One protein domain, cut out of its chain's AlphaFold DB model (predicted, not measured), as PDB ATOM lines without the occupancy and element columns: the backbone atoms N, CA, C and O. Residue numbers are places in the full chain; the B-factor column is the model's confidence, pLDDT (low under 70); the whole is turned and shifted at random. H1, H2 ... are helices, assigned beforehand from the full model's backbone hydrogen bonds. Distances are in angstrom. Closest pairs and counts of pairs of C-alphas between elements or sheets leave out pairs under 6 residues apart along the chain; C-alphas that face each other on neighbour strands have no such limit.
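AT A GLANCE: This is residues 29 to 82 of the 150 residues of an uncharacterized protein of Fomitopsis pinicola (strain FP-58527) (UniProt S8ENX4). A long straight helix, H1, forms one arm of an open chain of three helices; its last end comes near the shorter helix H2, which is set steeply across it, and a small helix, H3, turns off from the far end of H2. Residues 29 to 44 of H1 stick out at one end and residues 77 to 82 at the other. The 54 printed residues hold three named helices, in the order H1, H2, H3, and no named strand; the class is all helix. The whole is extended, with a radius of gyration of the C-alphas of 16.2 A and spans of 53 by 23 by 16 A.

IN THESE COORDINATES: H1 covers residues 29 to 51, beginning at C-alpha 29 at (-1.929, 38.520, -43.527) and measuring 32.8 A from first to last C-alpha. H2 covers residues 56 to 70, is 20.0 A long and begins at C-alpha 56 at (-20.355, 26.714, -20.575). H3 covers residues 72 to 78, is 10.0 A long and ends at C-alpha 78 at (-37.676, 39.278, -19.931).

HOW THE PARTS SIT: H1 and H2 are close but not clearly touching; their closest C-alphas, those of Phe 51 and Arg 62, are 7.0 A apart. They run the same way at a steep tilt of 68 degrees, only just short of about perpendicular. H2, with residues 67 to 68 alone, touches H3 only at the corner by their link, the closest C-alphas being those of Leu 68 and Ser 75, 5.5 A apart. These two run opposite ways at a steep tilt of 66 degrees. H1 and H3 are apart. In H1, H2 and H3 every O i to N i+4 pair is within hydrogen-bond range.

THE WHOLE: The two C-alphas farthest apart, those of Gly 30 and Pro 82, are 53.2 A apart. The printed part has no cut, and both links, H1 to H2 and H2 to H3, are tight. Residues 69 to 74, of which 72 to 74 belong to H3, also stand free. The mean pLDDT of the printed part is 80.1, and residues 72 to 82 are under 70.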
ATOM      1  N   PHE A  29      -0.843  39.440 -43.838       92.50
ATOM      2  CA  PHE A  29      -1.929  38.520 -43.527       92.50
ATOM      3  C   PHE A  29      -1.571  37.575 -42.375       92.50
ATOM      4  O   PHE A  29      -2.365  37.395 -41.450       92.50
ATOM      5  N   GLY A  30      -0.358  37.016 -42.384       94.44
ATOM      6  CA  GLY A  30       0.133  36.172 -41.297       94.44
ATOM      7  C   GLY A  30       0.181  36.914 -39.959       94.44
ATOM      8  O   GLY A  30      -0.346  36.420 -38.963       94.44
ATOM      9  N   VAL A  31       0.745  38.127 -39.940       94.00
ATOM     10  CA  VAL A  31       0.802  38.964 -38.728       94.00
ATOM     11  C   VAL A  31      -0.599  39.331 -38.245       94.00
ATOM     12  O   VAL A  31      -0.886  39.191 -37.059       94.00
ATOM     13  N   ALA A  32      -1.492  39.745 -39.146       92.75
ATOM     14  CA  ALA A  32      -2.870  40.079 -38.804       92.75
ATOM     15  C   ALA A  32      -3.609  38.878 -38.197       92.75
ATOM     16  O   ALA A  32      -4.247  39.012 -37.156       92.75
ATOM     17  N   THR A  33      -3.465  37.691 -38.791       94.19
ATOM     18  CA  THR A  33      -4.077  36.456 -38.280       94.19
ATOM     19  C   THR A  33      -3.557  36.113 -36.888       94.19
ATOM     20  O   THR A  33      -4.335  35.727 -36.019       94.19
ATOM     21  N   LEU A  34      -2.257  36.299 -36.645       95.56
ATOM     22  CA  LEU A  34      -1.658  36.061 -35.334       95.56
ATOM     23  C   LEU A  34      -2.186  37.060 -34.298       95.56
ATOM     24  O   LEU A  34      -2.588  36.646 -33.215       95.56
ATOM     25  N   LEU A  35      -2.255  38.351 -34.636       96.12
ATOM     26  CA  LEU A  35      -2.810  39.379 -33.750       96.12
ATOM     27  C   LEU A  35      -4.281  39.108 -33.414       96.12
ATOM     28  O   LEU A  35      -4.656  39.152 -32.244       96.12
ATOM     29  N   ILE A  36      -5.099  38.770 -34.414       94.19
ATOM     30  CA  ILE A  36      -6.509  38.414 -34.212       94.19
ATOM     31  C   ILE A  36      -6.621  37.148 -33.361       94.19
ATOM     32  O   ILE A  36      -7.394  37.122 -32.406       94.19
ATOM     33  N   GLY A  37      -5.827  36.116 -33.653       97.00
ATOM     34  CA  GLY A  37      -5.809  34.871 -32.886       97.00
ATOM     35  C   GLY A  37      -5.414  35.092 -31.425       97.00
ATOM     36  O   GLY A  37      -6.092  34.610 -30.519       97.00
ATOM     37  N   ALA A  38      -4.371  35.883 -31.175       94.25
ATOM     38  CA  ALA A  38      -3.953  36.262 -29.829       94.25
ATOM     39  C   ALA A  38      -5.034  37.088 -29.108       94.25
ATOM     40  O   ALA A  38      -5.311  36.847 -27.931       94.25
ATOM     41  N   GLY A  39      -5.699  38.011 -29.810       95.06
ATOM     42  CA  GLY A  39      -6.833  38.775 -29.288       95.06
ATOM     43  C   GLY A  39      -8.024  37.884 -28.918       95.06
ATOM     44  O   GLY A  39      -8.590  38.007 -27.834       95.06
ATOM     45  N   ALA A  40      -8.367  36.919 -29.768       93.12
ATOM     46  CA  ALA A  40      -9.429  35.955 -29.500       93.12
ATOM     47  C   ALA A  40      -9.110  35.080 -28.273       93.12
ATOM     48  O   ALA A  40      -9.957  34.889 -27.403       93.12
ATOM     49  N   ILE A  41      -7.872  34.593 -28.148       93.75
ATOM     50  CA  ILE A  41      -7.460  33.784 -26.991       93.75
ATOM     51  C   ILE A  41      -7.492  34.616 -25.706       93.75
ATOM     52  O   ILE A  41      -8.034  34.166 -24.697       93.75
ATOM     53  N   THR A  42      -6.940  35.831 -25.733       94.06
ATOM     54  CA  THR A  42      -6.890  36.705 -24.551       94.06
ATOM     55  C   THR A  42      -8.279  37.158 -24.110       94.06
ATOM     56  O   THR A  42      -8.554  37.150 -22.914       94.06
ATOM     57  N   THR A  43      -9.186  37.471 -25.039       90.44
ATOM     58  CA  THR A  43     -10.582  37.814 -24.714       90.44
ATOM     59  C   THR A  43     -11.332  36.636 -24.096       90.44
ATOM     60  O   THR A  43     -11.936  36.795 -23.036       90.44
ATOM     61  N   VAL A  44     -11.239  35.433 -24.676       86.62
ATOM     62  CA  VAL A  44     -11.870  34.225 -24.108       86.62
ATOM     63  C   VAL A  44     -11.304  33.908 -22.724       86.62
ATOM     64  O   VAL A  44     -12.060  33.607 -21.796       86.62
ATOM     65  N   TRP A  45      -9.984  33.992 -22.563       88.56
ATOM     66  CA  TRP A  45      -9.332  33.776 -21.274       88.56
ATOM     67  C   TRP A  45      -9.753  34.828 -20.241       88.56
ATOM     68  O   TRP A  45     -10.090  34.474 -19.113       88.56
ATOM     69  N   GLY A  46      -9.828  36.100 -20.637       87.94
ATOM     70  CA  GLY A  46     -10.290  37.197 -19.791       87.94
ATOM     71  C   GLY A  46     -11.730  37.008 -19.316       87.94
ATOM     72  O   GLY A  46     -11.997  37.157 -18.127       87.94
ATOM     73  N   VAL A  47     -12.646  36.595 -20.199       83.81
ATOM     74  CA  VAL A  47     -14.035  36.274 -19.821       83.81
ATOM     75  C   VAL A  47     -14.073  35.095 -18.847       83.81
ATOM     76  O   VAL A  47     -14.744  35.176 -17.818       83.81
ATOM     77  N   LYS A  48     -13.317  34.020 -19.111       82.75
ATOM     78  CA  LYS A  48     -13.228  32.873 -18.190       82.75
ATOM     79  C   LYS A  48     -12.726  33.280 -16.808       82.75
ATOM     80  O   LYS A  48     -13.299  32.843 -15.814       82.75
ATOM     81  N   GLN A  49     -11.697  34.123 -16.748       85.25
ATOM     82  CA  GLN A  49     -11.102  34.585 -15.498       85.25
ATOM     83  C   GLN A  49     -12.032  35.539 -14.741       85.25
ATOM     84  O   GLN A  49     -12.260  35.346 -13.551       85.25
ATOM     85  N   ALA A  50     -12.604  36.534 -15.426       79.69
ATOM     86  CA  ALA A  50     -13.483  37.537 -14.823       79.69
ATOM     87  C   ALA A  50     -14.727  36.906 -14.195       79.69
ATOM     88  O   ALA A  50     -15.153  37.294 -13.109       79.69
ATOM     89  N   PHE A  51     -15.289  35.901 -14.861       76.88
ATOM     90  CA  PHE A  51     -16.440  35.187 -14.345       76.88
ATOM     91  C   PHE A  51     -16.070  33.938 -13.545       76.88
ATOM     92  O   PHE A  51     -16.972  33.350 -12.968       76.88
ATOM     93  N   GLY A  52     -14.800  33.527 -13.471       78.75
ATOM     94  CA  GLY A  52     -14.342  32.345 -12.729       78.75
ATOM     95  C   GLY A  52     -14.949  31.024 -13.210       78.75
ATOM     96  O   GLY A  52     -15.307  30.194 -12.382       78.75
ATOM     97  N   ILE A  53     -15.118  30.860 -14.524       75.94
ATOM     98  CA  ILE A  53     -15.862  29.748 -15.129       75.94
ATOM     99  C   ILE A  53     -14.929  28.758 -15.812       75.94
ATOM    100  O   ILE A  53     -14.088  29.154 -16.625       75.94
ATOM    101  N   GLN A  54     -15.166  27.462 -15.606       74.31
ATOM    102  CA  GLN A  54     -14.502  26.418 -16.392       74.31
ATOM    103  C   GLN A  54     -15.381  25.813 -17.494       74.31
ATOM    104  O   GLN A  54     -14.842  25.376 -18.514       74.31
ATOM    105  N   ASN A  55     -16.710  25.836 -17.338       78.00
ATOM    106  CA  ASN A  55     -17.650  25.179 -18.252       78.00
ATOM    107  C   ASN A  55     -18.784  26.108 -18.738       78.00
ATOM    108  O   ASN A  55     -19.250  26.979 -18.011       78.00
ATOM    109  N   THR A  56     -19.298  25.894 -19.951       78.12
ATOM    110  CA  THR A  56     -20.355  26.714 -20.575       78.12
ATOM    111  C   THR A  56     -21.649  26.764 -19.752       78.12
ATOM    112  O   THR A  56     -22.327  27.788 -19.726       78.12
ATOM    113  N   GLN A  57     -21.986  25.693 -19.027       79.81
ATOM    114  CA  GLN A  57     -23.145  25.671 -18.118       79.81
ATOM    115  C   GLN A  57     -22.993  26.668 -16.961       79.81
ATOM    116  O   GLN A  57     -23.914  27.409 -16.622       79.81
ATOM    117  N   GLU A  58     -21.794  26.731 -16.391       78.44
ATOM    118  CA  GLU A  58     -21.459  27.670 -15.326       78.44
ATOM    119  C   GLU A  58     -21.409  29.110 -15.864       78.44
ATOM    120  O   GLU A  58     -21.842  30.032 -15.176       78.44
ATOM    121  N   PHE A  59     -21.013  29.300 -17.130       80.88
ATOM    122  CA  PHE A  59     -21.149  30.587 -17.814       80.88
ATOM    123  C   PHE A  59     -22.591  31.043 -17.899       80.88
ATOM    124  O   PHE A  59     -22.890  32.154 -17.475       80.88
ATOM    125  N   ALA A  60     -23.492  30.188 -18.379       81.12
ATOM    126  CA  ALA A  60     -24.903  30.534 -18.478       81.12
ATOM    127  C   ALA A  60     -25.490  30.909 -17.107       81.12
ATOM    128  O   ALA A  60     -26.200  31.908 -16.990       81.12
ATOM    129  N   HIS A  61     -25.150  30.155 -16.056       82.56
ATOM    130  CA  HIS A  61     -25.648  30.425 -14.709       82.56
ATOM    131  C   HIS A  61     -25.104  31.744 -14.137       82.56
ATOM    132  O   HIS A  61     -25.877  32.570 -13.645       82.56
ATOM    133  N   ARG A  62     -23.790  31.990 -14.253       80.06
ATOM    134  CA  ARG A  62     -23.161  33.228 -13.766       80.06
ATOM    135  C   ARG A  62     -23.564  34.447 -14.588       80.06
ATOM    136  O   ARG A  62     -23.805  35.498 -14.007       80.06
ATOM    137  N   MET A  63     -23.716  34.312 -15.905       80.38
ATOM    138  CA  MET A  63     -24.255  35.375 -16.755       80.38
ATOM    139  C   MET A  63     -25.699  35.694 -16.406       80.38
ATOM    140  O   MET A  63     -26.040  36.867 -16.310       80.38
ATOM    141  N   ARG A  64     -26.541  34.685 -16.156       81.75
ATOM    142  CA  ARG A  64     -27.914  34.916 -15.697       81.75
ATOM    143  C   ARG A  64     -27.916  35.689 -14.384       81.75
ATOM    144  O   ARG A  64     -28.586  36.709 -14.291       81.75
ATOM    145  N   TYR A  65     -27.120  35.263 -13.406       81.62
ATOM    146  CA  TYR A  65     -26.978  35.980 -12.139       81.62
ATOM    147  C   TYR A  65     -26.475  37.418 -12.342       81.62
ATOM    148  O   TYR A  65     -27.044  38.356 -11.790       81.62
ATOM    149  N   PHE A  66     -25.455  37.612 -13.178       81.69
ATOM    150  CA  PHE A  66     -24.900  38.926 -13.491       81.69
ATOM    151  C   PHE A  66     -25.924  39.839 -14.170       81.69
ATOM    152  O   PHE A  66     -26.057  40.991 -13.771       81.69
ATOM    153  N   ILE A  67     -26.691  39.336 -15.139       80.19
ATOM    154  CA  ILE A  67     -27.760  40.093 -15.798       80.19
ATOM    155  C   ILE A  67     -28.826  40.491 -14.774       80.19
ATOM    156  O   ILE A  67     -29.187  41.661 -14.717       80.19
ATOM    157  N   LEU A  68     -29.270  39.566 -13.913       78.31
ATOM    158  CA  LEU A  68     -30.262  39.860 -12.873       78.31
ATOM    159  C   LEU A  68     -29.811  40.992 -11.933       78.31
ATOM    160  O   LEU A  68     -30.611  41.856 -11.590       78.31
ATOM    161  N   HIS A  69     -28.536  41.007 -11.529       73.94
ATOM    162  CA  HIS A  69     -28.046  41.922 -10.490       73.94
ATOM    163  C   HIS A  69     -27.432  43.210 -11.038       73.94
ATOM    164  O   HIS A  69     -27.549  44.266 -10.422       73.94
ATOM    165  N   ARG A  70     -26.742  43.139 -12.180       74.31
ATOM    166  CA  ARG A  70     -26.018  44.274 -12.764       74.31
ATOM    167  C   ARG A  70     -26.790  44.950 -13.888       74.31
ATOM    168  O   ARG A  70     -26.566  46.135 -14.125       74.31
ATOM    169  N   MET A  71     -27.703  44.226 -14.533       72.00
ATOM    170  CA  MET A  71     -28.565  44.720 -15.609       72.00
ATOM    171  C   MET A  71     -30.051  44.439 -15.299       72.00
ATOM    172  O   MET A  71     -30.747  43.835 -16.121       72.00
ATOM    173  N   PRO A  72     -30.573  44.876 -14.133       66.94
ATOM    174  CA  PRO A  72     -31.938  44.553 -13.703       66.94
ATOM    175  C   PRO A  72     -33.011  45.050 -14.686       66.94
ATOM    176  O   PRO A  72     -34.087  44.466 -14.767       66.94
ATOM    177  N   PHE A  73     -32.693  46.068 -15.491       65.62
ATOM    178  CA  PHE A  73     -33.535  46.551 -16.584       65.62
ATOM    179  C   PHE A  73     -33.786  45.497 -17.683       65.62
ATOM    180  O   PHE A  73     -34.892  45.378 -18.199       65.62
ATOM    181  N   LEU A  74     -32.789  44.671 -18.021       66.19
ATOM    182  CA  LEU A  74     -32.977  43.577 -18.984       66.19
ATOM    183  C   LEU A  74     -33.794  42.438 -18.364       66.19
ATOM    184  O   LEU A  74     -34.647  41.845 -19.024       66.19
ATOM    185  N   SER A  75     -33.569  42.164 -17.076       62.97
ATOM    186  CA  SER A  75     -34.347  41.172 -16.331       62.97
ATOM    187  C   SER A  75     -35.832  41.527 -16.279       62.97
ATOM    188  O   SER A  75     -36.674  40.655 -16.494       62.97
ATOM    189  N   SER A  76     -36.170  42.791 -16.001       61.56
ATOM    190  CA  SER A  76     -37.565  43.234 -15.925       61.56
ATOM    191  C   SER A  76     -38.275  43.157 -17.278       61.56
ATOM    192  O   SER A  76     -39.476  42.911 -17.310       61.56
ATOM    193  N   ARG A  77     -37.549  43.290 -18.397       61.06
ATOM    194  CA  ARG A  77     -38.101  43.117 -19.752       61.06
ATOM    195  C   ARG A  77     -38.357  41.650 -20.101       61.06
ATOM    196  O   ARG A  77     -39.387  41.360 -20.696       61.06
ATOM    197  N   ILE A  78     -37.477  40.725 -19.704       65.69
ATOM    198  CA  ILE A  78     -37.676  39.278 -19.931       65.69
ATOM    199  C   ILE A  78     -38.848  38.739 -19.097       65.69
ATOM    200  O   ILE A  78     -39.583  37.866 -19.549       65.69
ATOM    201  N   HIS A  79     -39.025  39.261 -17.882       56.25
ATOM    202  CA  HIS A  79     -40.070  38.834 -16.951       56.25
ATOM    203  C   HIS A  79     -41.261  39.794 -16.870       56.25
ATOM    204  O   HIS A  79     -42.010  39.718 -15.899       56.25
ATOM    205  N   ARG A  80     -41.459  40.687 -17.852       53.97
ATOM    206  CA  ARG A  80     -42.627  41.574 -17.849       53.97
ATOM    207  C   ARG A  80     -43.888  40.703 -17.949       53.97
ATOM    208  O   ARG A  80     -44.053  40.035 -18.972       53.97
ATOM    209  N   PRO A  81     -44.751  40.666 -16.914       56.88
ATOM    210  CA  PRO A  81     -46.046  40.024 -17.059       56.88
ATOM    211  C   PRO A  81     -46.795  40.738 -18.192       56.88
ATOM    212  O   PRO A  81     -46.625  41.953 -18.332       56.88
ATOM    213  N   PRO A  82     -47.557  40.014 -19.036       55.16
ATOM    214  CA  PRO A  82     -48.406  40.661 -20.028       55.16
ATOM    215  C   PRO A  82     -49.233  41.725 -19.305       55.16
ATOM    216  O   PRO A  82     -49.775  41.442 -18.233       55.16
TER     217      PRO A  82